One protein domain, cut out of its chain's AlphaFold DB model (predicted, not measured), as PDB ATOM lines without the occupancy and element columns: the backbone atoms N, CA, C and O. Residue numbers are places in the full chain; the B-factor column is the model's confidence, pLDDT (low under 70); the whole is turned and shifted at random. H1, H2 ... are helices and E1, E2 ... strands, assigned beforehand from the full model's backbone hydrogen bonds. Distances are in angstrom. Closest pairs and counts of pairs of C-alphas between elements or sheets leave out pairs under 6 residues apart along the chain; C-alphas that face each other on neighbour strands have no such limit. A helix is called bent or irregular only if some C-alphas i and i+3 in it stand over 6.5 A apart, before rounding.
ATOM      1  N   PRO A 306     -62.387  55.231 -50.870       82.69
ATOM      2  CA  PRO A 306     -61.886  53.872 -50.738       82.69
ATOM      3  C   PRO A 306     -63.046  52.876 -50.662       82.69
ATOM      4  O   PRO A 306     -64.106  53.153 -50.099       82.69
ATOM      5  N   THR A 307     -62.830  51.691 -51.220       87.31
ATOM      6  CA  THR A 307     -63.771  50.576 -51.100       87.31
ATOM      7  C   THR A 307     -63.573  49.899 -49.746       87.31
ATOM      8  O   THR A 307     -62.461  49.518 -49.385       87.31
ATOM      9  N   VAL A 308     -64.647  49.717 -48.981       86.56
ATOM     10  CA  VAL A 308     -64.573  48.985 -47.709       86.56
ATOM     11  C   VAL A 308     -64.573  47.486 -47.989       86.56
ATOM     12  O   VAL A 308     -65.532  46.955 -48.554       86.56
ATOM     13  N   VAL A 309     -63.514  46.794 -47.565       86.69
ATOM     14  CA  VAL A 309     -63.467  45.329 -47.612       86.69
ATOM     15  C   VAL A 309     -64.322  44.790 -46.471       86.69
ATOM     16  O   VAL A 309     -64.106  45.136 -45.311       86.69
ATOM     17  N   GLN A 310     -65.290  43.932 -46.786       85.94
ATOM     18  CA  GLN A 310     -66.046  43.213 -45.762       85.94
ATOM     19  C   GLN A 310     -65.150  42.127 -45.159       85.94
ATOM     20  O   GLN A 310     -64.783  41.173 -45.846       85.94
ATOM     21  N   LEU A 311     -64.770  42.302 -43.894       89.62
ATOM     22  CA  LEU A 311     -63.932  41.364 -43.151       89.62
ATOM     23  C   LEU A 311     -64.810  40.397 -42.361       89.62
ATOM     24  O   LEU A 311     -65.788  40.812 -41.739       89.62
ATOM     25  N   SER A 312     -64.441  39.117 -42.342       89.94
ATOM     26  CA  SER A 312     -65.029  38.182 -41.383       89.94
ATOM     27  C   SER A 312     -64.510  38.455 -39.961       89.94
ATOM     28  O   SER A 312     -63.472  39.100 -39.766       89.94
ATOM     29  N   GLU A 313     -65.199  37.929 -38.942       90.25
ATOM     30  CA  GLU A 313     -64.700  37.950 -37.554       90.25
ATOM     31  C   GLU A 313     -63.328  37.269 -37.445       90.25
ATOM     32  O   GLU A 313     -62.439  37.741 -36.735       90.25
ATOM     33  N   GLN A 314     -63.130  36.195 -38.215       89.06
ATOM     34  CA  GLN A 314     -61.874  35.458 -38.282       89.06
ATOM     35  C   GLN A 314     -60.748  36.301 -38.887       89.06
ATOM     36  O   GLN A 314     -59.675  36.381 -38.285       89.06
ATOM     37  N   ASP A 315     -60.987  36.966 -40.023       92.56
ATOM     38  CA  ASP A 315     -60.003  37.874 -40.629       92.56
ATOM     39  C   ASP A 315     -59.616  38.979 -39.645       92.56
ATOM     40  O   ASP A 315     -58.436  39.258 -39.445       92.56
ATOM     41  N   THR A 316     -60.609  39.571 -38.980       91.94
ATOM     42  CA  THR A 316     -60.400  40.654 -38.013       91.94
ATOM     43  C   THR A 316     -59.542  40.193 -36.834       91.94
ATOM     44  O   THR A 316     -58.592  40.882 -36.449       91.94
ATOM     45  N   ALA A 317     -59.827  39.008 -36.286       92.69
ATOM     46  CA  ALA A 317     -59.055  38.426 -35.194       92.69
ATOM     47  C   ALA A 317     -57.602  38.143 -35.606       92.69
ATOM     48  O   ALA A 317     -56.681  38.449 -34.848       92.69
ATOM     49  N   ILE A 318     -57.381  37.600 -36.810       92.69
ATOM     50  CA  ILE A 318     -56.032  37.307 -37.311       92.69
ATOM     51  C   ILE A 318     -55.258  38.601 -37.556       92.69
ATOM     52  O   ILE A 318     -54.158  38.742 -37.032       92.69
ATOM     53  N   ILE A 319     -55.836  39.555 -38.290       93.31
ATOM     54  CA  ILE A 319     -55.199  40.842 -38.605       93.31
ATOM     55  C   ILE A 319     -54.772  41.555 -37.317       93.31
ATOM     56  O   ILE A 319     -53.648  42.039 -37.231       93.31
ATOM     57  N   THR A 320     -55.630  41.551 -36.294       92.62
ATOM     58  CA  THR A 320     -55.320  42.152 -34.989       92.62
ATOM     59  C   THR A 320     -54.201  41.403 -34.261       92.62
ATOM     60  O   THR A 320     -53.322  42.021 -33.668       92.62
ATOM     61  N   ALA A 321     -54.211  40.069 -34.293       93.00
ATOM     62  CA  ALA A 321     -53.223  39.258 -33.586       93.00
ATOM     63  C   ALA A 321     -51.842  39.256 -34.262       93.00
ATOM     64  O   ALA A 321     -50.827  39.117 -33.578       93.00
ATOM     65  N   THR A 322     -51.784  39.365 -35.593       92.19
ATOM     66  CA  THR A 322     -50.537  39.224 -36.359       92.19
ATOM     67  C   THR A 322     -49.979  40.533 -36.896       92.19
ATOM     68  O   THR A 322     -48.846  40.516 -37.364       92.19
ATOM     69  N   ASN A 323     -50.739  41.635 -36.852       93.56
ATOM     70  CA  ASN A 323     -50.351  42.952 -37.373       93.56
ATOM     71  C   ASN A 323     -49.685  42.871 -38.763       93.56
ATOM     72  O   ASN A 323     -48.508  43.211 -38.906       93.56
ATOM     73  N   PRO A 324     -50.402  42.362 -39.784       94.81
ATOM     74  CA  PRO A 324     -49.840  42.174 -41.111       94.81
ATOM     75  C   PRO A 324     -49.381  43.495 -41.737       94.81
ATOM     76  O   PRO A 324     -50.071  44.509 -41.656       94.81
ATOM     77  N   THR A 325     -48.224  43.452 -42.394       94.00
ATOM     78  CA  THR A 325     -47.652  44.564 -43.170       94.00
ATOM     79  C   THR A 325     -48.050  44.497 -44.641       94.00
ATOM     80  O   THR A 325     -47.908  45.478 -45.369       94.00
ATOM     81  N   LYS A 326     -48.540  43.338 -45.102       94.75
ATOM     82  CA  LYS A 326     -49.024  43.132 -46.469       94.75
ATOM     83  C   LYS A 326     -50.306  42.318 -46.485       94.75
ATOM     84  O   LYS A 326     -50.479  41.393 -45.693       94.75
ATOM     85  N   PHE A 327     -51.162  42.613 -47.452       95.56
ATOM     86  CA  PHE A 327     -52.465  41.990 -47.631       95.56
ATOM     87  C   PHE A 327     -52.624  41.465 -49.053       95.56
ATOM     88  O   PHE A 327     -52.229  42.116 -50.023       95.56
ATOM     89  N   VAL A 328     -53.244  40.295 -49.189       95.19
ATOM     90  CA  VAL A 328     -53.464  39.642 -50.482       95.19
ATOM     91  C   VAL A 328     -54.908  39.185 -50.617       95.19
ATOM     92  O   VAL A 328     -55.380  38.405 -49.789       95.19
ATOM     93  N   LYS A 329     -55.577  39.605 -51.695       91.75
ATOM     94  CA  LYS A 329     -56.898  39.099 -52.089       91.75
ATOM     95  C   LYS A 329     -57.020  39.073 -53.612       91.75
ATOM     96  O   LYS A 329     -56.593  40.008 -54.282       91.75
ATOM     97  N   ALA A 330     -57.592  37.997 -54.150       84.94
ATOM     98  CA  ALA A 330     -57.619  37.730 -55.591       84.94
ATOM     99  C   ALA A 330     -58.382  38.778 -56.433       84.94
ATOM    100  O   ALA A 330     -58.094  38.942 -57.614       84.94
ATOM    101  N   ASP A 331     -59.351  39.475 -55.844       82.31
ATOM    102  CA  ASP A 331     -60.207  40.479 -56.489       82.31
ATOM    103  C   ASP A 331     -59.704  41.927 -56.322       82.31
ATOM    104  O   ASP A 331     -60.316  42.859 -56.846       82.31
ATOM    105  N   PHE A 332     -58.566  42.140 -55.655       86.56
ATOM    106  CA  PHE A 332     -57.925  43.454 -55.587       86.56
ATOM    107  C   PHE A 332     -57.246  43.779 -56.920       86.56
ATOM    108  O   PHE A 332     -56.184  43.249 -57.228       86.56
ATOM    109  N   THR A 333     -57.853  44.648 -57.728       80.19
ATOM    110  CA  THR A 333     -57.357  44.996 -59.073       80.19
ATOM    111  C   THR A 333     -56.612  46.328 -59.096       80.19
ATOM    112  O   THR A 333     -55.414  46.359 -59.367       80.19
ATOM    113  N   ALA A 334     -57.301  47.426 -58.796       82.56
ATOM    114  CA  ALA A 334     -56.742  48.768 -58.696       82.56
ATOM    115  C   ALA A 334     -57.599  49.620 -57.755       82.56
ATOM    116  O   ALA A 334     -58.798  49.381 -57.599       82.56
ATOM    117  N   GLY A 335     -56.981  50.633 -57.154       82.81
ATOM    118  CA  GLY A 335     -57.656  51.582 -56.279       82.81
ATOM    119  C   GLY A 335     -57.341  51.370 -54.804       82.81
ATOM    120  O   GLY A 335     -56.338  50.754 -54.439       82.81
ATOM    121  N   TRP A 336     -58.195  51.944 -53.965       86.25
ATOM    122  CA  TRP A 336     -57.963  52.082 -52.535       86.25
ATOM    123  C   TRP A 336     -58.961  51.251 -51.745       86.25
ATOM    124  O   TRP A 336     -60.154  51.256 -52.053       86.25
ATOM    125  N   PHE A 337     -58.474  50.570 -50.714       87.69
ATOM    126  CA  PHE A 337     -59.267  49.673 -49.887       87.69
ATOM    127  C   PHE A 337     -59.039  49.951 -48.414       87.69
ATOM    128  O   PHE A 337     -57.902  50.128 -47.985       87.69
ATOM    129  N   THR A 338     -60.111  49.945 -47.632       88.75
ATOM    130  CA  THR A 338     -60.013  50.067 -46.178       88.75
ATOM    131  C   THR A 338     -60.086  48.688 -45.528       88.75
ATOM    132  O   THR A 338     -61.052  47.951 -45.736       88.75
ATOM    133  N   ILE A 339     -59.071  48.358 -44.728       89.12
ATOM    134  CA  ILE A 339     -58.956  47.138 -43.920       89.12
ATOM    135  C   ILE A 339     -58.649  47.579 -42.486       89.12
ATOM    136  O   ILE A 339     -57.679  48.293 -42.249       89.12
ATOM    137  N   ASN A 340     -59.491  47.184 -41.525       85.62
ATOM    138  CA  ASN A 340     -59.371  47.573 -40.113       85.62
ATOM    139  C   ASN A 340     -59.185  49.095 -39.895       85.62
ATOM    140  O   ASN A 340     -58.318  49.532 -39.146       85.62
ATOM    141  N   SER A 341     -59.993  49.913 -40.580       83.56
ATOM    142  CA  SER A 341     -59.927  51.389 -40.551       83.56
ATOM    143  C   SER A 341     -58.666  52.025 -41.157       83.56
ATOM    144  O   SER A 341     -58.572  53.250 -41.192       83.56
ATOM    145  N   THR A 342     -57.736  51.229 -41.688       85.44
ATOM    146  CA  THR A 342     -56.561  51.710 -42.426       85.44
ATOM    147  C   THR A 342     -56.805  51.588 -43.925       85.44
ATOM    148  O   THR A 342     -57.336  50.580 -44.389       85.44
ATOM    149  N   THR A 343     -56.432  52.614 -44.691       86.88
ATOM    150  CA  THR A 343     -56.630  52.661 -46.145       86.88
ATOM    151  C   THR A 343     -55.331  52.332 -46.876       86.88
ATOM    152  O   THR A 343     -54.318  52.989 -46.667       86.88
ATOM    153  N   TYR A 344     -55.396  51.344 -47.763       85.88
ATOM    154  CA  TYR A 344     -54.284  50.800 -48.539       85.88
ATOM    155  C   TYR A 344     -54.531  51.000 -50.034       85.88
ATOM    156  O   TYR A 344     -55.668  50.856 -50.493       85.88
ATOM    157  N   LYS A 345     -53.483  51.277 -50.816       84.38
ATOM    158  CA  LYS A 345     -53.568  51.332 -52.284       84.38
ATOM    159  C   LYS A 345     -53.057  50.033 -52.899       84.38
ATOM    160  O   LYS A 345     -51.950  49.587 -52.595       84.38
ATOM    161  N   VAL A 346     -53.841  49.434 -53.796       82.50
ATOM    162  CA  VAL A 346     -53.398  48.259 -54.563       82.50
ATOM    163  C   VAL A 346     -52.198  48.640 -55.425       82.50
ATOM    164  O   VAL A 346     -52.255  49.612 -56.176       82.50
ATOM    165  N   GLY A 347     -51.125  47.855 -55.336       69.12
ATOM    166  CA  GLY A 347     -49.916  48.038 -56.146       69.12
ATOM    167  C   GLY A 347     -48.847  48.951 -55.535       69.12
ATOM    168  O   GLY A 347     -47.708  48.901 -55.989       69.12
ATOM    169  N   GLU A 348     -49.149  49.705 -54.471       74.06
ATOM    170  CA  GLU A 348     -48.157  50.476 -53.701       74.06
ATOM    171  C   GLU A 348     -47.762  49.719 -52.418       74.06
ATOM    172  O   GLU A 348     -48.062  50.116 -51.300       74.06
ATOM    173  N   GLY A 349     -47.096  48.572 -52.592       72.12
ATOM    174  CA  GLY A 349     -46.287  47.898 -51.559       72.12
ATOM    175  C   GLY A 349     -47.008  47.116 -50.451       72.12
ATOM    176  O   GLY A 349     -46.397  46.207 -49.877       72.12
ATOM    177  N   GLU A 350     -48.272  47.413 -50.157       83.56
ATOM    178  CA  GLU A 350     -48.980  46.838 -48.996       83.56
ATOM    179  C   GLU A 350     -50.197  45.980 -49.375       83.56
ATOM    180  O   GLU A 350     -50.602  45.116 -48.600       83.56
ATOM    181  N   LEU A 351     -50.753  46.142 -50.580       91.38
ATOM    182  CA  LEU A 351     -51.967  45.449 -51.020       91.38
ATOM    183  C   LEU A 351     -51.798  44.835 -52.416       91.38
ATOM    184  O   LEU A 351     -51.477  45.538 -53.379       91.38
ATOM    185  N   PHE A 352     -52.039  43.525 -52.535       92.19
ATOM    186  CA  PHE A 352     -51.698  42.747 -53.729       92.19
ATOM    187  C   PHE A 352     -52.849  41.878 -54.247       92.19
ATOM    188  O   PHE A 352     -53.557  41.222 -53.484       92.19
ATOM    189  N   ALA A 353     -52.945  41.797 -55.577       88.44
ATOM    190  CA  ALA A 353     -53.909  40.965 -56.303       88.44
ATOM    191  C   ALA A 353     -53.623  39.455 -56.205       88.44
ATOM    192  O   ALA A 353     -54.478  38.620 -56.483       88.44
ATOM    193  N   ASN A 354     -52.384  39.067 -55.895       91.50
ATOM    194  CA  ASN A 354     -51.995  37.667 -55.763       91.50
ATOM    195  C   ASN A 354     -50.752  37.511 -54.878       91.50
ATOM    196  O   ASN A 354     -49.972  38.445 -54.696       91.50
ATOM    197  N   ILE A 355     -50.565  36.295 -54.362       94.88
ATOM    198  CA  ILE A 355     -49.512  35.974 -53.391       94.88
ATOM    199  C   ILE A 355     -48.112  36.156 -53.999       94.88
ATOM    200  O   ILE A 355     -47.213  36.630 -53.317       94.88
ATOM    201  N   SER A 356     -47.922  35.833 -55.283       93.94
ATOM    202  CA  SER A 356     -46.611  35.928 -55.947       93.94
ATOM    203  C   SER A 356     -46.085  37.369 -55.998       93.94
ATOM    204  O   SER A 356     -44.910  37.611 -55.715       93.94
ATOM    205  N   LEU A 357     -46.961  38.346 -56.258       92.06
ATOM    206  CA  LEU A 357     -46.593  39.765 -56.203       92.06
ATOM    207  C   LEU A 357     -46.224  40.203 -54.782       92.06
ATOM    208  O   LEU A 357     -45.218  40.887 -54.604       92.06
ATOM    209  N   ALA A 358     -46.988  39.767 -53.777       94.75
ATOM    210  CA  ALA A 358     -46.687  40.079 -52.380       94.75
ATOM    211  C   ALA A 358     -45.341  39.489 -51.938       94.75
ATOM    212  O   ALA A 358     -44.551  40.182 -51.306       94.75
ATOM    213  N   LEU A 359     -45.050  38.239 -52.320       95.31
ATOM    214  CA  LEU A 359     -43.764  37.582 -52.068       95.31
ATOM    215  C   LEU A 359     -42.604  38.276 -52.795       95.31
ATOM    216  O   LEU A 359     -41.526  38.403 -52.224       95.31
ATOM    217  N   SER A 360     -42.823  38.763 -54.019       93.94
ATOM    218  CA  SER A 360     -41.799  39.493 -54.782       93.94
ATOM    219  C   SER A 360     -41.471  40.860 -54.171       93.94
ATOM    220  O   SER A 360     -40.343  41.330 -54.285       93.94
ATOM    221  N   ALA A 361     -42.445  41.492 -53.513       93.19
ATOM    222  CA  ALA A 361     -42.280  42.767 -52.818       93.19
ATOM    223  C   ALA A 361     -41.897  42.614 -51.330       93.19
ATOM    224  O   ALA A 361     -41.772  43.617 -50.625       93.19
ATOM    225  N   ALA A 362     -41.767  41.383 -50.828       95.00
ATOM    226  CA  ALA A 362     -41.533  41.115 -49.415       95.00
ATOM    227  C   ALA A 362     -40.092  41.430 -48.992       95.00
ATOM    228  O   ALA A 362     -39.124  41.042 -49.648       95.00
ATOM    229  N   SER A 363     -39.973  42.067 -47.835       95.06
ATOM    230  CA  SER A 363     -38.749  42.369 -47.100       95.06
ATOM    231  C   SER A 363     -38.695  41.574 -45.792       95.06
ATOM    232  O   SER A 363     -39.695  41.031 -45.323       95.06
ATOM    233  N   ALA A 364     -37.510  41.488 -45.183       96.25
ATOM    234  CA  ALA A 364     -37.361  40.836 -43.885       96.25
ATOM    235  C   ALA A 364     -38.264  41.495 -42.823       96.25
ATOM    236  O   ALA A 364     -38.344  42.720 -42.737       96.25
ATOM    237  N   ASN A 365     -38.860  40.663 -41.974       96.19
ATOM    238  CA  ASN A 365     -39.891  40.950 -40.973       96.19
ATOM    239  C   ASN A 365     -41.305  41.209 -41.518       96.19
ATOM    240  O   ASN A 365     -42.196  41.498 -40.721       96.19
ATOM    241  N   ASP A 366     -41.547  41.084 -42.826       96.94
ATOM    242  CA  ASP A 366     -42.907  41.224 -43.340       96.94
ATOM    243  C   ASP A 366     -43.830  40.097 -42.858       96.94
ATOM    244  O   ASP A 366     -43.482  38.908 -42.850       96.94
ATOM    245  N   VAL A 367     -45.055  40.495 -42.513       97.31
ATOM    246  CA  VAL A 367     -46.167  39.597 -42.217       97.31
ATOM    247  C   VAL A 367     -47.204  39.771 -43.320       97.31
ATOM    248  O   VAL A 367     -47.831  40.821 -43.450       97.31
ATOM    249  N   ILE A 368     -47.378  38.732 -44.129       97.56
ATOM    250  CA  ILE A 368     -48.252  38.734 -45.298       97.56
ATOM    251  C   ILE A 368     -49.534  37.985 -44.941       97.56
ATOM    252  O   ILE A 368     -49.510  36.765 -44.758       97.56
ATOM    253  N   TYR A 369     -50.650  38.706 -44.863       97.12
ATOM    254  CA  TYR A 369     -51.970  38.120 -44.675       97.12
ATOM    255  C   TYR A 369     -52.654  37.848 -46.016       97.12
ATOM    256  O   TYR A 369     -52.744  38.726 -46.876       97.12
ATOM    257  N   VAL A 370     -53.156  36.630 -46.187       96.94
ATOM    258  CA  VAL A 370     -53.854  36.179 -47.389       96.94
ATOM    259  C   VAL A 370     -55.296  35.853 -47.027       96.94
ATOM    260  O   VAL A 370     -55.571  34.878 -46.325       96.94
ATOM    261  N   PHE A 371     -56.217  36.668 -47.539       95.44
ATOM    262  CA  PHE A 371     -57.652  36.491 -47.346       95.44
ATOM    263  C   PHE A 371     -58.146  35.175 -47.953       95.44
ATOM    264  O   PHE A 371     -57.524  34.614 -48.861       95.44
ATOM    265  N   ALA A 372     -59.308  34.713 -47.489       94.00
ATOM    266  CA  ALA A 372     -59.963  33.539 -48.044       94.00
ATOM    267  C   ALA A 372     -60.193  33.678 -49.561       94.00
ATOM    268  O   ALA A 372     -60.511  34.763 -50.068       94.00
ATOM    269  N   GLY A 373     -59.987  32.578 -50.278       93.75
ATOM    270  CA  GLY A 373     -60.094  32.510 -51.730       93.75
ATOM    271  C   GLY A 373     -59.186  31.446 -52.339       93.75
ATOM    272  O   GLY A 373     -58.433  30.768 -51.642       93.75
ATOM    273  N   THR A 374     -59.243  31.315 -53.663       93.50
ATOM    274  CA  THR A 374     -58.427  30.362 -54.428       93.50
ATOM    275  C   THR A 374     -57.275  31.073 -55.131       93.50
ATOM    276  O   THR A 374     -57.490  32.027 -55.878       93.50
ATOM    277  N   TYR A 375     -56.058  30.565 -54.950       93.62
ATOM    278  CA  TYR A 375     -54.822  31.119 -55.492       93.62
ATOM    279  C   TYR A 375     -54.102  30.068 -56.341       93.62
ATOM    280  O   TYR A 375     -53.624  29.049 -55.841       93.62
ATOM    281  N   SER A 376     -54.033  30.326 -57.650       92.56
ATOM    282  CA  SER A 376     -53.642  29.323 -58.654       92.56
ATOM    283  C   SER A 376     -52.318  29.595 -59.361       92.56
ATOM    284  O   SER A 376     -52.013  28.949 -60.363       92.56
ATOM    285  N   ASN A 377     -51.520  30.528 -58.847       91.88
ATOM    286  CA  ASN A 377     -50.179  30.792 -59.359       91.88
ATOM    287  C   ASN A 377     -49.155  29.917 -58.623       91.88
ATOM    288  O   ASN A 377     -49.318  29.702 -57.421       91.88
ATOM    289  N   PRO A 378     -48.091  29.444 -59.298       91.06
ATOM    290  CA  PRO A 378     -46.946  28.871 -58.601       91.06
ATOM    291  C   PRO A 378     -46.317  29.931 -57.693       91.06
ATOM    292  O   PRO A 378     -46.266  31.116 -58.045       91.06
ATOM    293  N   LEU A 379     -45.848  29.505 -56.525       94.38
ATOM    294  CA  LEU A 379     -45.336  30.399 -55.493       94.38
ATOM    295  C   LEU A 379     -43.879  30.070 -55.187       94.38
ATOM    296  O   LEU A 379     -43.487  28.905 -55.118       94.38
ATOM    297  N   THR A 380     -43.066  31.098 -54.970       95.56
ATOM    298  CA  THR A 380     -41.683  30.935 -54.519       95.56
ATOM    299  C   THR A 380     -41.394  31.933 -53.414       95.56
ATOM    300  O   THR A 380     -41.535  33.138 -53.605       95.56
ATOM    301  N   ILE A 381     -40.997  31.423 -52.252       95.69
ATOM    302  CA  ILE A 381     -40.483  32.223 -51.147       95.69
ATOM    303  C   ILE A 381     -38.970  32.287 -51.309       95.69
ATOM    304  O   ILE A 381     -38.294  31.265 -51.190       95.69
ATOM    305  N   SER A 382     -38.462  33.491 -51.566       95.38
ATOM    306  CA  SER A 382     -37.024  33.773 -51.702       95.38
ATOM    307  C   SER A 382     -36.492  34.698 -50.604       95.38
ATOM    308  O   SER A 382     -35.280  34.816 -50.435       95.38
ATOM    309  N   THR A 383     -37.381  35.337 -49.839       95.94
ATOM    310  CA  THR A 383     -37.035  36.253 -48.746       95.94
ATOM    311  C   THR A 383     -37.049  35.504 -47.412       95.94
ATOM    312  O   THR A 383     -37.990  34.771 -47.112       95.94
ATOM    313  N   SER A 384     -35.992  35.679 -46.616       96.56
ATOM    314  CA  SER A 384     -35.902  35.140 -45.250       96.56
ATOM    315  C   SER A 384     -36.626  36.031 -44.244       96.56
ATOM    316  O   SER A 384     -36.807  37.222 -44.489       96.56
ATOM    317  N   ASN A 385     -36.929  35.474 -43.073       97.00
ATOM    318  CA  ASN A 385     -37.524  36.190 -41.951       97.00
ATOM    319  C   ASN A 385     -38.894  36.786 -42.297       97.00
ATOM    320  O   ASN A 385     -39.127  37.969 -42.082       97.00
ATOM    321  N   ILE A 386     -39.785  35.986 -42.882       97.44
ATOM    322  CA  ILE A 386     -41.151  36.415 -43.208       97.44
ATOM    323  C   ILE A 386     -42.180  35.480 -42.577       97.44
ATOM    324  O   ILE A 386     -41.921  34.294 -42.349       97.44
ATOM    325  N   THR A 387     -43.379  36.000 -42.343       97.75
ATOM    326  CA  THR A 387     -44.527  35.198 -41.914       97.75
ATOM    327  C   THR A 387     -45.638  35.297 -42.946       97.75
ATOM    328  O   THR A 387     -46.154  36.376 -43.209       97.75
ATOM    329  N   LEU A 388     -46.038  34.163 -43.511       97.62
ATOM    330  CA  LEU A 388     -47.161  34.051 -44.431       97.62
ATOM    331  C   LEU A 388     -48.353  33.433 -43.686       97.62
ATOM    332  O   LEU A 388     -48.254  32.326 -43.151       97.62
ATOM    333  N   VAL A 389     -49.474  34.151 -43.634       97.69
ATOM    334  CA  VAL A 389     -50.665  33.784 -42.851       97.69
ATOM    335  C   VAL A 389     -51.883  33.733 -43.762       97.69
ATOM    336  O   VAL A 389     -52.296  34.753 -44.302       97.69
ATOM    337  N   GLY A 390     -52.469  32.554 -43.930       96.25
ATOM    338  CA  GLY A 390     -53.730  32.371 -44.639       96.25
ATOM    339  C   GLY A 390     -54.928  32.532 -43.709       96.25
ATOM    340  O   GLY A 390     -54.818  32.352 -42.493       96.25
ATOM    341  N   ALA A 391     -56.093  32.818 -44.288       94.62
ATOM    342  CA  ALA A 391     -57.341  32.985 -43.543       94.62
ATOM    343  C   ALA A 391     -57.695  31.793 -42.632       94.62
ATOM    344  O   ALA A 391     -58.315  31.983 -41.590       94.62
ATOM    345  N   GLY A 392     -57.211  30.582 -42.929       90.75
ATOM    346  CA  GLY A 392     -57.400  29.390 -42.099       90.75
ATOM    347  C   GLY A 392     -56.548  29.332 -40.823       90.75
ATOM    348  O   GLY A 392     -56.579  28.316 -40.140       90.75
ATOM    349  N   ALA A 393     -55.777  30.366 -40.462       89.25
ATOM    350  CA  ALA A 393     -54.786  30.286 -39.375       89.25
ATOM    351  C   ALA A 393     -55.359  29.955 -37.986       89.25
ATOM    352  O   ALA A 393     -54.660  29.341 -37.180       89.25
ATOM    353  N   ASN A 394     -56.619  30.307 -37.723       85.12
ATOM    354  CA  ASN A 394     -57.318  30.019 -36.462       85.12
ATOM    355  C   ASN A 394     -58.321  28.865 -36.579       85.12
ATOM    356  O   ASN A 394     -59.119  28.630 -35.671       85.12
ATOM    357  N   LYS A 395     -58.307  28.145 -37.699       81.06
ATOM    358  CA  LYS A 395     -59.194  27.011 -37.909       81.06
ATOM    359  C   LYS A 395     -58.916  25.921 -36.878       81.06
ATOM    360  O   LYS A 395     -57.767  25.562 -36.640       81.06
ATOM    361  N   THR A 396     -59.980  25.376 -36.299       79.06
ATOM    362  CA  THR A 396     -59.884  24.162 -35.485       79.06
ATOM    363  C   THR A 396     -59.839  22.955 -36.413       79.06
ATOM    364  O   THR A 396     -60.682  22.823 -37.302       79.06
ATOM    365  N   LEU A 397     -58.856  22.081 -36.218       69.81
ATOM    366  CA  LEU A 397     -58.782  20.825 -36.954       69.81
ATOM    367  C   LEU A 397     -59.842  19.867 -36.411       69.81
ATOM    368  O   LEU A 397     -59.903  19.626 -35.208       69.81
ATOM    369  N   VAL A 398     -60.684  19.332 -37.294       68.31
ATOM    370  CA  VAL A 398     -61.732  18.370 -36.932       68.31
ATOM    371  C   VAL A 398     -61.409  17.048 -37.614       68.31
ATOM    372  O   VAL A 398     -61.202  17.026 -38.821       68.31
ATOM    373  N   HIS A 399     -61.347  15.953 -36.852       66.44
ATOM    374  CA  HIS A 399     -61.003  14.624 -37.364       66.44
ATOM    375  C   HIS A 399     -62.217  14.008 -38.075       66.44
ATOM    376  O   HIS A 399     -63.002  13.290 -37.454       66.44
ATOM    377  N   THR A 400     -62.406  14.299 -39.364       67.25
ATOM    378  CA  THR A 400     -63.485  13.697 -40.165       67.25
ATOM    379  C   THR A 400     -62.969  13.127 -41.480       67.25
ATOM    380  O   THR A 400     -62.266  13.794 -42.236       67.25
ATOM    381  N   ASP A 401     -63.404  11.905 -41.808       61.91
ATOM    382  CA  ASP A 401     -63.102  11.220 -43.079       61.91
ATOM    383  C   ASP A 401     -63.575  12.012 -44.318       61.91
ATOM    384  O   ASP A 401     -63.141  11.760 -45.439       61.91
ATOM    385  N   THR A 402     -64.488  12.966 -44.130       63.50
ATOM    386  CA  THR A 402     -64.958  13.889 -45.164       63.50
ATOM    387  C   THR A 402     -64.553  15.296 -44.760       63.50
ATOM    388  O   THR A 402     -65.104  15.856 -43.812       63.50
ATOM    389  N   TYR A 403     -63.576  15.855 -45.462       70.25
ATOM    390  CA  TYR A 403     -63.167  17.239 -45.303       70.25
ATOM    391  C   TYR A 403     -63.266  17.945 -46.657       70.25
ATOM    392  O   TYR A 403     -62.717  17.468 -47.648       70.25
ATOM    393  N   ALA A 404     -63.975  19.073 -46.701       74.44
ATOM    394  CA  ALA A 404     -64.122  19.896 -47.896       74.44
ATOM    395  C   ALA A 404     -63.530  21.281 -47.630       74.44
ATOM    396  O   ALA A 404     -63.829  21.900 -46.610       74.44
ATOM    397  N   VAL A 405     -62.690  21.765 -48.548       81.25
ATOM    398  CA  VAL A 405     -62.126  23.118 -48.466       81.25
ATOM    399  C   VAL A 405     -63.250  24.144 -48.617       81.25
ATOM    400  O   VAL A 405     -63.951  24.157 -49.628       81.25
ATOM    401  N   ASP A 406     -63.385  25.031 -47.632       86.38
ATOM    402  CA  ASP A 406     -64.298  26.173 -47.677       86.38
ATOM    403  C   ASP A 406     -63.505  27.426 -48.071       86.38
ATOM    404  O   ASP A 406     -62.948  28.129 -47.228       86.38
ATOM    405  N   THR A 407     -63.431  27.721 -49.372       89.12
ATOM    406  CA  THR A 407     -62.682  28.881 -49.895       89.12
ATOM    407  C   THR A 407     -63.290  30.228 -49.502       89.12
ATOM    408  O   THR A 407     -62.689  31.265 -49.772       89.12
ATOM    409  N   THR A 408     -64.447  30.239 -48.830       89.38
ATOM    410  CA  THR A 408     -64.992  31.451 -48.201       89.38
ATOM    411  C   THR A 408     -64.335  31.759 -46.853       89.38
ATOM    412  O   THR A 408     -64.438  32.884 -46.372       89.38
ATOM    413  N   LYS A 409     -63.614  30.791 -46.269       88.81
ATOM    414  CA  LYS A 409     -62.912  30.902 -44.976       88.81
ATOM    415  C   LYS A 409     -61.430  30.537 -45.046       88.81
ATOM    416  O   LYS A 409     -60.683  30.783 -44.105       88.81
ATOM    417  N   GLU A 410     -60.992  29.947 -46.154       90.56
ATOM    418  CA  GLU A 410     -59.642  29.420 -46.322       90.56
ATOM    419  C   GLU A 410     -58.949  30.020 -47.538       90.56
ATOM    420  O   GLU A 410     -59.551  30.211 -48.596       90.56
ATOM    421  N   ALA A 411     -57.652  30.285 -47.390       94.00
ATOM    422  CA  ALA A 411     -56.775  30.595 -48.506       94.00
ATOM    423  C   ALA A 411     -56.274  29.277 -49.116       94.00
ATOM    424  O   ALA A 411     -55.426  28.596 -48.531       94.00
ATOM    425  N   LEU A 412     -56.826  28.906 -50.272       92.62
ATOM    426  CA  LEU A 412     -56.509  27.676 -50.989       92.62
ATOM    427  C   LEU A 412     -55.403  27.908 -52.021       92.62
ATOM    428  O   LEU A 412     -55.591  28.661 -52.975       92.62
ATOM    429  N   ILE A 413     -54.284  27.205 -51.879       91.69
ATOM    430  CA  ILE A 413     -53.190  27.175 -52.852       91.69
ATOM    431  C   ILE A 413     -53.345  25.929 -53.734       91.69
ATOM    432  O   ILE A 413     -53.353  24.801 -53.239       91.69
ATOM    433  N   THR A 414     -53.450  26.117 -55.051       89.75
ATOM    434  CA  THR A 414     -53.702  25.005 -55.996       89.75
ATOM    435  C   THR A 414     -52.486  24.600 -56.828       89.75
ATOM    436  O   THR A 414     -52.546  23.640 -57.601       89.75
ATOM    437  N   LYS A 415     -51.371  25.323 -56.689       89.31
ATOM    438  CA  LYS A 415     -50.090  25.056 -57.359       89.31
ATOM    439  C   LYS A 415     -48.959  24.962 -56.344       89.31
ATOM    440  O   LYS A 415     -49.130  25.292 -55.180       89.31
ATOM    441  N   GLU A 416     -47.809  24.473 -56.795       87.75
ATOM    442  CA  GLU A 416     -46.662  24.248 -55.920       87.75
ATOM    443  C   GLU A 416     -46.204  25.538 -55.219       87.75
ATOM    444  O   GLU A 416     -46.112  26.606 -55.837       87.75
ATOM    445  N   LEU A 417     -45.891  25.405 -53.927       91.25
ATOM    446  CA  LEU A 417     -45.208  26.414 -53.126       91.25
ATOM    447  C   LEU A 417     -43.770  25.963 -52.881       91.25
ATOM    448  O   LEU A 417     -43.535  24.932 -52.252       91.25
ATOM    449  N   ILE A 418     -42.813  26.750 -53.358       92.75
ATOM    450  CA  ILE A 418     -41.386  26.463 -53.242       92.75
ATOM    451  C   ILE A 418     -40.759  27.389 -52.200       92.75
ATOM    452  O   ILE A 418     -40.907  28.607 -52.279       92.75
ATOM    453  N   ILE A 419     -40.015  26.824 -51.249       94.38
ATOM    454  CA  ILE A 419     -39.104  27.575 -50.378       94.38
ATOM    455  C   ILE A 419     -37.696  27.444 -50.957       94.38
ATOM    456  O   ILE A 419     -37.141  26.341 -50.982       94.38
ATOM    457  N   ALA A 420     -37.147  28.558 -51.443       93.12
ATOM    458  CA  ALA A 420     -35.868  28.591 -52.141       93.12
ATOM    459  C   ALA A 420     -34.681  28.264 -51.215       93.12
ATOM    460  O   ALA A 420     -34.739  28.420 -49.993       93.12
ATOM    461  N   SER A 421     -33.567  27.826 -51.806       90.19
ATOM    462  CA  SER A 421     -32.330  27.550 -51.067       90.19
ATOM    463  C   SER A 421     -31.832  28.783 -50.311       90.19
ATOM    464  O   SER A 421     -31.768  29.867 -50.885       90.19
ATOM    465  N   GLY A 422     -31.423  28.599 -49.054       90.69
ATOM    466  CA  GLY A 422     -30.875  29.666 -48.206       90.69
ATOM    467  C   GLY A 422     -31.916  30.494 -47.463       90.69
ATOM    468  O   GLY A 422     -31.543  31.335 -46.648       90.69
ATOM    469  N   VAL A 423     -33.208  30.248 -47.696       94.69
ATOM    470  CA  VAL A 423     -34.271  30.877 -46.910       94.69
ATOM    471  C   VAL A 423     -34.214  30.387 -45.465       94.69
ATOM    472  O   VAL A 423     -34.044  29.196 -45.193       94.69
ATOM    473  N   SER A 424     -34.368  31.320 -44.530       95.25
ATOM    474  CA  SER A 424     -34.390  31.039 -43.097       95.25
ATOM    475  C   SER A 424     -35.472  31.820 -42.357       95.25
ATOM    476  O   SER A 424     -35.914  32.863 -42.835       95.25
ATOM    477  N   ASN A 425     -35.858  31.347 -41.169       95.94
ATOM    478  CA  ASN A 425     -36.780  32.031 -40.249       95.94
ATOM    479  C   ASN A 425     -38.150  32.326 -40.880       95.94
ATOM    480  O   ASN A 425     -38.670  33.433 -40.770       95.94
ATOM    481  N   THR A 426     -38.731  31.347 -41.569       95.56
ATOM    482  CA  THR A 426     -39.985  31.539 -42.305       95.56
ATOM    483  C   THR A 426     -41.109  30.738 -41.671       95.56
ATOM    484  O   THR A 426     -41.004  29.524 -41.497       95.56
ATOM    485  N   THR A 427     -42.216  31.414 -41.370       96.50
ATOM    486  CA  THR A 427     -43.443  30.776 -40.878       96.50
ATOM    487  C   THR A 427     -44.513  30.806 -41.958       96.50
ATOM    488  O   THR A 427     -44.781  31.853 -42.539       96.50
ATOM    489  N   ILE A 428     -45.153  29.668 -42.209       95.69
ATOM    490  CA  ILE A 428     -46.264  29.520 -43.150       95.69
ATOM    491  C   ILE A 428     -47.400  28.862 -42.385       95.69
ATOM    492  O   ILE A 428     -47.246  27.749 -41.881       95.69
ATOM    493  N   LYS A 429     -48.533  29.549 -42.262       94.81
ATOM    494  CA  LYS A 429     -49.645  29.027 -41.472       94.81
ATOM    495  C   LYS A 429     -51.016  29.336 -42.037       94.81
ATOM    496  O   LYS A 429     -51.206  30.387 -42.642       94.81
ATOM    497  N   GLY A 430     -51.982  28.458 -41.785       92.94
ATOM    498  CA  GLY A 430     -53.391  28.727 -42.079       92.94
ATOM    499  C   GLY A 430     -53.798  28.612 -43.543       92.94
ATOM    500  O   GLY A 430     -54.772  29.248 -43.949       92.94
ATOM    501  N   PHE A 431     -53.055  27.849 -44.345       92.88
ATOM    502  CA  PHE A 431     -53.400  27.601 -45.745       92.88
ATOM    503  C   PHE A 431     -53.980  26.211 -45.941       92.88
ATOM    504  O   PHE A 431     -53.553  25.244 -45.302       92.88
ATOM    505  N   SER A 432     -54.878  26.124 -46.914       90.31
ATOM    506  CA  SER A 432     -55.302  24.866 -47.510       90.31
ATOM    507  C   SER A 432     -54.562  24.655 -48.827       90.31
ATOM    508  O   SER A 432     -54.279  25.618 -49.541       90.31
ATOM    509  N   MET A 433     -54.221  23.415 -49.163       87.19
ATOM    510  CA  MET A 433     -53.451  23.096 -50.365       87.19
ATOM    511  C   MET A 433     -53.986  21.853 -51.076       87.19
ATOM    512  O   MET A 433     -54.306  20.856 -50.431       87.19
ATOM    513  N   THR A 434     -54.029  21.905 -52.408       85.12
ATOM    514  CA  THR A 434     -54.204  20.725 -53.284       85.12
ATOM    515  C   THR A 434     -52.933  20.399 -54.069       85.12
ATOM    516  O   THR A 434     -52.947  19.619 -55.014       85.12
ATOM    517  N   ALA A 435     -51.829  21.067 -53.746       78.69
ATOM    518  CA  ALA A 435     -50.531  20.886 -54.371       78.69
ATOM    519  C   ALA A 435     -49.463  20.733 -53.287       78.69
ATOM    520  O   ALA A 435     -49.676  21.121 -52.139       78.69
ATOM    521  N   GLN A 436     -48.314  20.161 -53.653       81.50
ATOM    522  CA  GLN A 436     -47.210  19.952 -52.718       81.50
ATOM    523  C   GLN A 436     -46.546  21.281 -52.313       81.50
ATOM    524  O   GLN A 436     -46.424  22.201 -53.128       81.50
ATOM    525  N   VAL A 437     -46.035  21.346 -51.084       79.56
ATOM    526  CA  VAL A 437     -45.037  22.337 -50.662       79.56
ATOM    527  C   VAL A 437     -43.654  21.701 -50.739       79.56
ATOM    528  O   VAL A 437     -43.420  20.654 -50.135       79.56
ATOM    529  N   THR A 438     -42.721  22.340 -51.439       82.88
ATOM    530  CA  THR A 438     -41.353  21.842 -51.609       82.88
ATOM    531  C   THR A 438     -40.337  22.773 -50.958       82.88
ATOM    532  O   THR A 438     -40.223  23.943 -51.315       82.88
ATOM    533  N   LEU A 439     -39.516  22.231 -50.060       85.88
ATOM    534  CA  LEU A 439     -38.275  22.859 -49.607       85.88
ATOM    535  C   LEU A 439     -37.165  22.456 -50.581       85.88
ATOM    536  O   LEU A 439     -36.753  21.289 -50.618       85.88
ATOM    537  N   SER A 440     -36.700  23.411 -51.389       77.38
ATOM    538  CA  SER A 440     -35.793  23.177 -52.521       77.38
ATOM    539  C   SER A 440     -34.328  23.504 -52.210       77.38
ATOM    540  O   SER A 440     -33.588  23.901 -53.110       77.38
ATOM    541  N   GLY A 441     -33.909  23.399 -50.944       60.97
ATOM    542  CA  GLY A 441     -32.520  23.638 -50.535       60.97
ATOM    543  C   GLY A 441     -31.518  22.787 -51.330       60.97
ATOM    544  O   GLY A 441     -31.891  21.848 -52.034       60.97
ATOM    545  N   ASN A 442     -30.228  23.077 -51.205       69.75
ATOM    546  CA  ASN A 442     -29.187  22.247 -51.816       69.75
ATOM    547  C   ASN A 442     -28.135  21.854 -50.769       69.75
ATOM    548  O   ASN A 442     -28.192  22.306 -49.630       69.75
ATOM    549  N   ALA A 443     -27.193  20.980 -51.133       64.56
ATOM    550  CA  ALA A 443     -26.200  20.453 -50.191       64.56
ATOM    551  C   ALA A 443     -25.282  21.532 -49.576       64.56
ATOM    552  O   ALA A 443     -24.728  21.317 -48.502       64.56
ATOM    553  N   THR A 444     -25.128  22.678 -50.244       63.09
ATOM    554  CA  THR A 444     -24.215  23.765 -49.856       63.09
ATOM    555  C   THR A 444     -24.943  24.917 -49.159       63.09
ATOM    556  O   THR A 444     -24.336  25.669 -48.401       63.09
ATOM    557  N   VAL A 445     -26.242  25.070 -49.415       73.44
ATOM    558  CA  VAL A 445     -27.071  26.180 -48.946       73.44
ATOM    559  C   VAL A 445     -28.318  25.612 -48.272       73.44
ATOM    560  O   VAL A 445     -29.285  25.202 -48.924       73.44
ATOM    561  N   ASN A 446     -28.251  25.595 -46.943       82.00
ATOM    562  CA  ASN A 446     -29.250  25.020 -46.053       82.00
ATOM    563  C   ASN A 446     -30.483  25.936 -45.910       82.00
ATOM    564  O   ASN A 446     -30.349  27.160 -45.890       82.00
ATOM    565  N   ILE A 447     -31.671  25.346 -45.777       88.19
ATOM    566  CA  ILE A 447     -32.894  26.035 -45.336       88.19
ATOM    567  C   ILE A 447     -33.013  25.869 -43.816       88.19
ATOM    568  O   ILE A 447     -32.798  24.773 -43.303       88.19
ATOM    569  N   SER A 448     -33.353  26.917 -43.061       87.50
ATOM    570  CA  SER A 448     -33.396  26.806 -41.591       87.50
ATOM    571  C   SER A 448     -34.584  27.486 -40.922       87.50
ATOM    572  O   SER A 448     -35.087  28.491 -41.409       87.50
ATOM    573  N   ASN A 449     -35.018  26.959 -39.774       88.75
ATOM    574  CA  ASN A 449     -36.060  27.559 -38.932       88.75
ATOM    575  C   ASN A 449     -37.366  27.790 -39.714       88.75
ATOM    576  O   ASN A 449     -37.843  28.921 -39.841       88.75
ATOM    577  N   ILE A 450     -37.901  26.714 -40.291       93.81
ATOM    578  CA  ILE A 450     -39.149  26.749 -41.062       93.81
ATOM    579  C   ILE A 450     -40.272  26.179 -40.216       93.81
ATOM    580  O   ILE A 450     -40.142  25.072 -39.696       93.81
ATOM    581  N   ILE A 451     -41.374  26.916 -40.114       92.69
ATOM    582  CA  ILE A 451     -42.549  26.509 -39.345       92.69
ATOM    583  C   ILE A 451     -43.750  26.417 -40.281       92.69
ATOM    584  O   ILE A 451     -44.147  27.410 -40.887       92.69
ATOM    585  N   PHE A 452     -44.351  25.236 -40.351       90.88
ATOM    586  CA  PHE A 452     -45.672  25.014 -40.927       90.88
ATOM    587  C   PHE A 452     -46.680  24.899 -39.793       90.88
ATOM    588  O   PHE A 452     -46.543  24.008 -38.964       90.88
ATOM    589  N   GLY A 453     -47.667  25.792 -39.738       88.56
ATOM    590  CA  GLY A 453     -48.651  25.832 -38.653       88.56
ATOM    591  C   GLY A 453     -50.086  25.774 -39.165       88.56
ATOM    592  O   GLY A 453     -50.453  26.566 -40.023       88.56
ATOM    593  N   ASN A 454     -50.936  24.906 -38.625       88.00
ATOM    594  CA  ASN A 454     -52.363  24.877 -38.985       88.00
ATOM    595  C   ASN A 454     -52.602  24.783 -40.509       88.00
ATOM    596  O   ASN A 454     -53.300  25.601 -41.113       88.00
ATOM    597  N   MET A 455     -51.910  23.845 -41.151       88.00
ATOM    598  CA  MET A 455     -51.935  23.661 -42.603       88.00
ATOM    599  C   MET A 455     -52.892  22.529 -42.953       88.00
ATOM    600  O   MET A 455     -52.870  21.494 -42.296       88.00
ATOM    601  N   THR A 456     -53.697  22.682 -44.001       86.88
ATOM    602  CA  THR A 456     -54.599  21.623 -44.478       86.88
ATOM    603  C   THR A 456     -54.170  21.137 -45.863       86.88
ATOM    604  O   THR A 456     -54.125  21.926 -46.797       86.88
ATOM    605  N   GLY A 457     -53.859  19.851 -46.015       82.06
ATOM    606  CA  GLY A 457     -53.533  19.225 -47.299       82.06
ATOM    607  C   GLY A 457     -54.640  18.293 -47.780       82.06
ATOM    608  O   GLY A 457     -55.110  17.453 -47.016       82.06
ATOM    609  N   TYR A 458     -55.028  18.437 -49.044       76.69
ATOM    610  CA  TYR A 458     -55.987  17.590 -49.756       76.69
ATOM    611  C   TYR A 458     -55.305  16.977 -50.981       76.69
ATOM    612  O   TYR A 458     -54.556  17.697 -51.640       76.69
ATOM    613  N   ASP A 459     -55.569  15.691 -51.264       68.94
ATOM    614  CA  ASP A 459     -55.162  14.929 -52.464       68.94
ATOM    615  C   ASP A 459     -54.234  15.700 -53.418       68.94
ATOM    616  O   ASP A 459     -54.674  16.377 -54.351       68.94
ATOM    617  N   THR A 460     -52.927  15.648 -53.149       65.94
ATOM    618  CA  THR A 460     -51.977  16.475 -53.896       65.94
ATOM    619  C   THR A 460     -51.658  15.920 -55.276       65.94
ATOM    620  O   THR A 460     -50.960  16.591 -56.033       65.94
ATOM    621  N   GLY A 461     -52.084  14.692 -55.605       68.75
ATOM    622  CA  GLY A 461     -51.677  13.985 -56.827       68.75
ATOM    623  C   GLY A 461     -50.154  13.843 -57.015       68.75
ATOM    624  O   GLY A 461     -49.698  13.464 -58.093       68.75
ATOM    625  N   LEU A 462     -49.354  14.174 -55.992       69.50
ATOM    626  CA  LEU A 462     -47.902  14.340 -56.046       69.50
ATOM    627  C   LEU A 462     -47.206  13.506 -54.952       69.50
ATOM    628  O   LEU A 462     -47.826  12.979 -54.029       69.50
ATOM    629  N   ASP A 463     -45.882  13.366 -55.058       69.44
ATOM    630  CA  ASP A 463     -45.032  12.606 -54.123       69.44
ATOM    631  C   ASP A 463     -44.721  13.433 -52.856       69.44
ATOM    632  O   ASP A 463     -43.576  13.845 -52.634       69.44
ATOM    633  N   GLY A 464     -45.768  13.707 -52.066       70.44
ATOM    634  CA  GLY A 464     -45.730  14.443 -50.793       70.44
ATOM    635  C   GLY A 464     -46.712  15.622 -50.723       70.44
ATOM    636  O   GLY A 464     -46.908  16.328 -51.708       70.44
ATOM    637  N   SER A 465     -47.288  15.879 -49.548       79.62
ATOM    638  CA  SER A 465     -47.923  17.164 -49.196       79.62
ATOM    639  C   SER A 465     -46.880  18.185 -48.738       79.62
ATOM    640  O   SER A 465     -46.878  19.320 -49.208       79.62
ATOM    641  N   ILE A 466     -45.926  17.757 -47.905       87.81
ATOM    642  CA  ILE A 466     -44.673  18.484 -47.662       87.81
ATOM    643  C   ILE A 466     -43.516  17.631 -48.152       87.81
ATOM    644  O   ILE A 466     -43.382  16.462 -47.783       87.81
ATOM    645  N   ARG A 467     -42.645  18.234 -48.955       88.94
ATOM    646  CA  ARG A 467     -41.467  17.580 -49.497       88.94
ATOM    647  C   ARG A 467     -40.202  18.357 -49.177       88.94
ATOM    648  O   ARG A 467     -40.057  19.509 -49.571       88.94
ATOM    649  N   ILE A 468     -39.243  17.695 -48.542       91.06
ATOM    650  CA  ILE A 468     -37.923  18.264 -48.262       91.06
ATOM    651  C   ILE A 468     -36.917  17.622 -49.213       91.06
ATOM    652  O   ILE A 468     -36.576  16.453 -49.062       91.06
ATOM    653  N   ARG A 469     -36.483  18.361 -50.241       88.06
ATOM    654  CA  ARG A 469     -35.499  17.881 -51.237       88.06
ATOM    655  C   ARG A 469     -34.102  18.460 -51.036       88.06
ATOM    656  O   ARG A 469     -33.167  18.026 -51.701       88.06
ATOM    657  N   GLY A 470     -33.976  19.435 -50.147       87.81
ATOM    658  CA  GLY A 470     -32.731  20.116 -49.834       87.81
ATOM    659  C   GLY A 470     -32.270  19.915 -48.408       87.81
ATOM    660  O   GLY A 470     -33.089  19.634 -47.532       87.81
ATOM    661  N   ALA A 471     -30.970  20.109 -48.172       90.81
ATOM    662  CA  ALA A 471     -30.455  20.153 -46.811       90.81
ATOM    663  C   ALA A 471     -31.237  21.203 -46.009       90.81
ATOM    664  O   ALA A 471     -31.460  22.316 -46.500       90.81
ATOM    665  N   SER A 472     -31.712  20.794 -44.833       93.00
ATOM    666  CA  SER A 472     -32.619  21.582 -43.995       93.00
ATOM    667  C   SER A 472     -32.222  21.492 -42.518       93.00
ATOM    668  O   SER A 472     -31.616  20.509 -42.083       93.00
ATOM    669  N   SER A 473     -32.584  22.490 -41.712       94.56
ATOM    670  CA  SER A 473     -32.442  22.421 -40.255       94.56
ATOM    671  C   SER A 473     -33.567  23.116 -39.492       94.56
ATOM    672  O   SER A 473     -34.111  24.110 -39.962       94.56
ATOM    673  N   ASN A 474     -33.907  22.610 -38.307       95.38
ATOM    674  CA  ASN A 474     -34.958  23.154 -37.439       95.38
ATOM    675  C   ASN A 474     -36.290  23.330 -38.194       95.38
ATOM    676  O   ASN A 474     -36.846  24.429 -38.273       95.38
ATOM    677  N   VAL A 475     -36.773  22.250 -38.810       96.31
ATOM    678  CA  VAL A 475     -38.057  22.244 -39.526       96.31
ATOM    679  C   VAL A 475     -39.147  21.775 -38.573       96.31
ATOM    680  O   VAL A 475     -39.051  20.686 -38.015       96.31
ATOM    681  N   THR A 476     -40.182  22.588 -38.395       96.19
ATOM    682  CA  THR A 476     -41.334  22.298 -37.537       96.19
ATOM    683  C   THR A 476     -42.601  22.227 -38.373       96.19
ATOM    684  O   THR A 476     -42.886  23.125 -39.164       96.19
ATOM    685  N   ILE A 477     -43.376  21.169 -38.180       94.31
ATOM    686  CA  ILE A 477     -44.724  20.999 -38.704       94.31
ATOM    687  C   ILE A 477     -45.637  20.820 -37.495       94.31
ATOM    688  O   ILE A 477     -45.559  19.816 -36.797       94.31
ATOM    689  N   ASP A 478     -46.483  21.805 -37.236       93.31
ATOM    690  CA  ASP A 478     -47.429  21.811 -36.127       93.31
ATOM    691  C   ASP A 478     -48.854  21.955 -36.658       93.31
ATOM    692  O   ASP A 478     -49.128  22.794 -37.525       93.31
ATOM    693  N   LYS A 479     -49.784  21.155 -36.129       90.56
ATOM    694  CA  LYS A 479     -51.206  21.218 -36.502       90.56
ATOM    695  C   LYS A 479     -51.409  21.067 -38.007       90.56
ATOM    696  O   LYS A 479     -52.087  21.861 -38.651       90.56
ATOM    697  N   MET A 480     -50.792  20.064 -38.607       87.56
ATOM    698  CA  MET A 480     -51.064  19.724 -39.996       87.56
ATOM    699  C   MET A 480     -52.275  18.792 -40.076       87.56
ATOM    700  O   MET A 480     -52.316  17.790 -39.382       87.56
ATOM    701  N   TYR A 481     -53.243  19.095 -40.938       86.12
ATOM    702  CA  TYR A 481     -54.379  18.231 -41.252       86.12
ATOM    703  C   TYR A 481     -54.255  17.712 -42.681       86.12
ATOM    704  O   TYR A 481     -54.427  18.468 -43.635       86.12
ATOM    705  N   LEU A 482     -53.941  16.433 -42.845       82.44
ATOM    706  CA  LEU A 482     -53.876  15.771 -44.145       82.44
ATOM    707  C   LEU A 482     -55.095  14.872 -44.313       82.44
ATOM    708  O   LEU A 482     -55.368  14.018 -43.470       82.44
ATOM    709  N   THR A 483     -55.833  15.067 -45.400       75.56
ATOM    710  CA  THR A 483     -57.109  14.392 -45.645       75.56
ATOM    711  C   THR A 483     -57.291  14.037 -47.116       75.56
ATOM    712  O   THR A 483     -56.539  14.490 -47.980       75.56
ATOM    713  N   SER A 484     -58.308  13.219 -47.391       60.41
ATOM    714  CA  SER A 484     -58.686  12.786 -48.736       60.41
ATOM    715  C   SER A 484     -57.543  12.105 -49.480       60.41
ATOM    716  O   SER A 484     -57.101  12.555 -50.528       60.41
ATOM    717  N   TYR A 485     -57.106  10.973 -48.924       59.12
ATOM    718  CA  TYR A 485     -56.367   9.945 -49.649       59.12
ATOM    719  C   TYR A 485     -55.128  10.472 -50.383       59.12
ATOM    720  O   TYR A 485     -55.040  10.330 -51.598       59.12
ATOM    721  N   CYS A 486     -54.168  11.054 -49.641       61.06
ATOM    722  CA  CYS A 486     -52.856  11.445 -50.173       61.06
ATOM    723  C   CYS A 486     -52.369  10.391 -51.176       61.06
ATOM    724  O   CYS A 486     -52.095   9.258 -50.784       61.06
ATOM    725  N   ALA A 487     -52.296  10.744 -52.461       60.72
ATOM    726  CA  ALA A 487     -52.150   9.748 -53.517       60.72
ATOM    727  C   ALA A 487     -50.868   8.899 -53.400       60.72
ATOM    728  O   ALA A 487     -50.841   7.794 -53.938       60.72
ATOM    729  N   ASN A 488     -49.828   9.401 -52.715       72.12
ATOM    730  CA  ASN A 488     -48.516   8.751 -52.622       72.12
ATOM    731  C   ASN A 488     -47.864   8.844 -51.223       72.12
ATOM    732  O   ASN A 488     -47.640   7.819 -50.591       72.12
ATOM    733  N   ARG A 489     -47.566  10.052 -50.706       78.88
ATOM    734  CA  ARG A 489     -46.944  10.261 -49.373       78.88
ATOM    735  C   ARG A 489     -47.482  11.507 -48.672       78.88
ATOM    736  O   ARG A 489     -47.853  12.473 -49.340       78.88
ATOM    737  N   GLY A 490     -47.474  11.513 -47.338       81.25
ATOM    738  CA  GLY A 490     -47.835  12.684 -46.526       81.25
ATOM    739  C   GLY A 490     -46.709  13.724 -46.460       81.25
ATOM    740  O   GLY A 490     -46.751  14.761 -47.115       81.25
ATOM    741  N   ILE A 491     -45.668  13.429 -45.694       87.19
ATOM    742  CA  ILE A 491     -44.458  14.217 -45.484       87.19
ATOM    743  C   ILE A 491     -43.279  13.358 -45.935       87.19
ATOM    744  O   ILE A 491     -43.029  12.276 -45.402       87.19
ATOM    745  N   HIS A 492     -42.541  13.838 -46.929       88.06
ATOM    746  CA  HIS A 492     -41.434  13.102 -47.523       88.06
ATOM    747  C   HIS A 492     -40.144  13.916 -47.435       88.06
ATOM    748  O   HIS A 492     -39.963  14.922 -48.128       88.06
ATOM    749  N   ILE A 493     -39.227  13.455 -46.590       90.38
ATOM    750  CA  ILE A 493     -37.910  14.045 -46.384       90.38
ATOM    751  C   ILE A 493     -36.897  13.229 -47.184       90.38
ATOM    752  O   ILE A 493     -36.596  12.103 -46.818       90.38
ATOM    753  N   ASN A 494     -36.368  13.777 -48.277       88.94
ATOM    754  CA  ASN A 494     -35.401  13.104 -49.156       88.94
ATOM    755  C   ASN A 494     -34.062  13.856 -49.252       88.94
ATOM    756  O   ASN A 494     -33.401  13.853 -50.289       88.94
TER     757      ASN A 494
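AT A GLANCE: This is residues 306 to 494 of the 684 residues of an uncharacterized protein of Tenericutes bacterium ADurb.BinA124 (UniProt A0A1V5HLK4). The chain is wound in stacked turns, a solenoid whose strands line up from turn to turn in two sheets face to face: a larger one of E1, E4, E5, E7, E8, E10, E11, E13 and E15, with a sharp bend in E13 and E15, and a smaller one of E6, E9, E12, E14 and E16. The hairpin of E2 and E3 lies at one end of the stack, and residues 395 to 410 loop out from it. The printed part has 189 residues, with three named helices and sixteen named strands in the order H1, E1 to E3, H2, E4 to E7, H3, E8 to E16; the class is mixed. Both large sheets are parallel, the larger branched. The whole is compact, radius of gyration of the C-alphas 16.0 A, with spans of 48 by 41 by 26 A.

IN THESE COORDINATES: The larger sheet holds E1 (326 to 328), E4 (367 to 370), E5 (373 to 375), E7 (387 to 390), E8 (411 to 413), E10 (424 to 429, 15.5 A), E11 (431 to 433), E13 (447 to 458, 25.0 A) and E15 (472 to 483, 25.6 A). The smaller holds E6 (379 to 381), E9 (417 to 419), E12 (437 to 439), E14 (466 to 468) and E16 (489 to 493), whose last C-alpha is at (-37.910, 14.045, -46.384). E2 (336 to 339) and E3 (342 to 345) form the hairpin. H1 (313 to 322, 14.3 A) begins at C-alpha (-64.700, 37.950, -37.554); H2 is 355 to 360, H3 391 to 394.

HOW THE PARTS SIT: E13 has E10 and E11 on one side and E15 on the other; it bends by 81 degrees at residue 454. N 451 and O 426 of E13 and E10 are 3.0 A apart, N 456 and O 431 of E13 and E11 2.9 A, N 476 and O 450 of E15 and E13 2.8 A. The two sheets form a sandwich, two sheets face to face: the parts of them that face each other are 8.3 A apart centre to centre, and their best planes are 8 degrees apart. H1 is on the larger sheet, height 10.3 A, along E4 at 2 degrees on the local plane. H2, on the opposite face, stands up from that sheet. H3 is irregular, with C-alphas 391 and 394 7.7 A apart; it touches H1, the closest C-alphas being Asp 315 and Ala 391, 6.3 A. In H1 and H2 every O i to N i+4 pair is within hydrogen-bond range; H3 is too short for one.

THE WHOLE: The C-alphas farthest apart, Pro 306 and Ala 443, are 48.9 A apart. The printed part has no cut. The link from H3 to E8 is long. Mean pLDDT of the printed part is 86.9; under 70 are residues 347, 397 to 402, 441 to 444, 459 to 463 and 484 to 487.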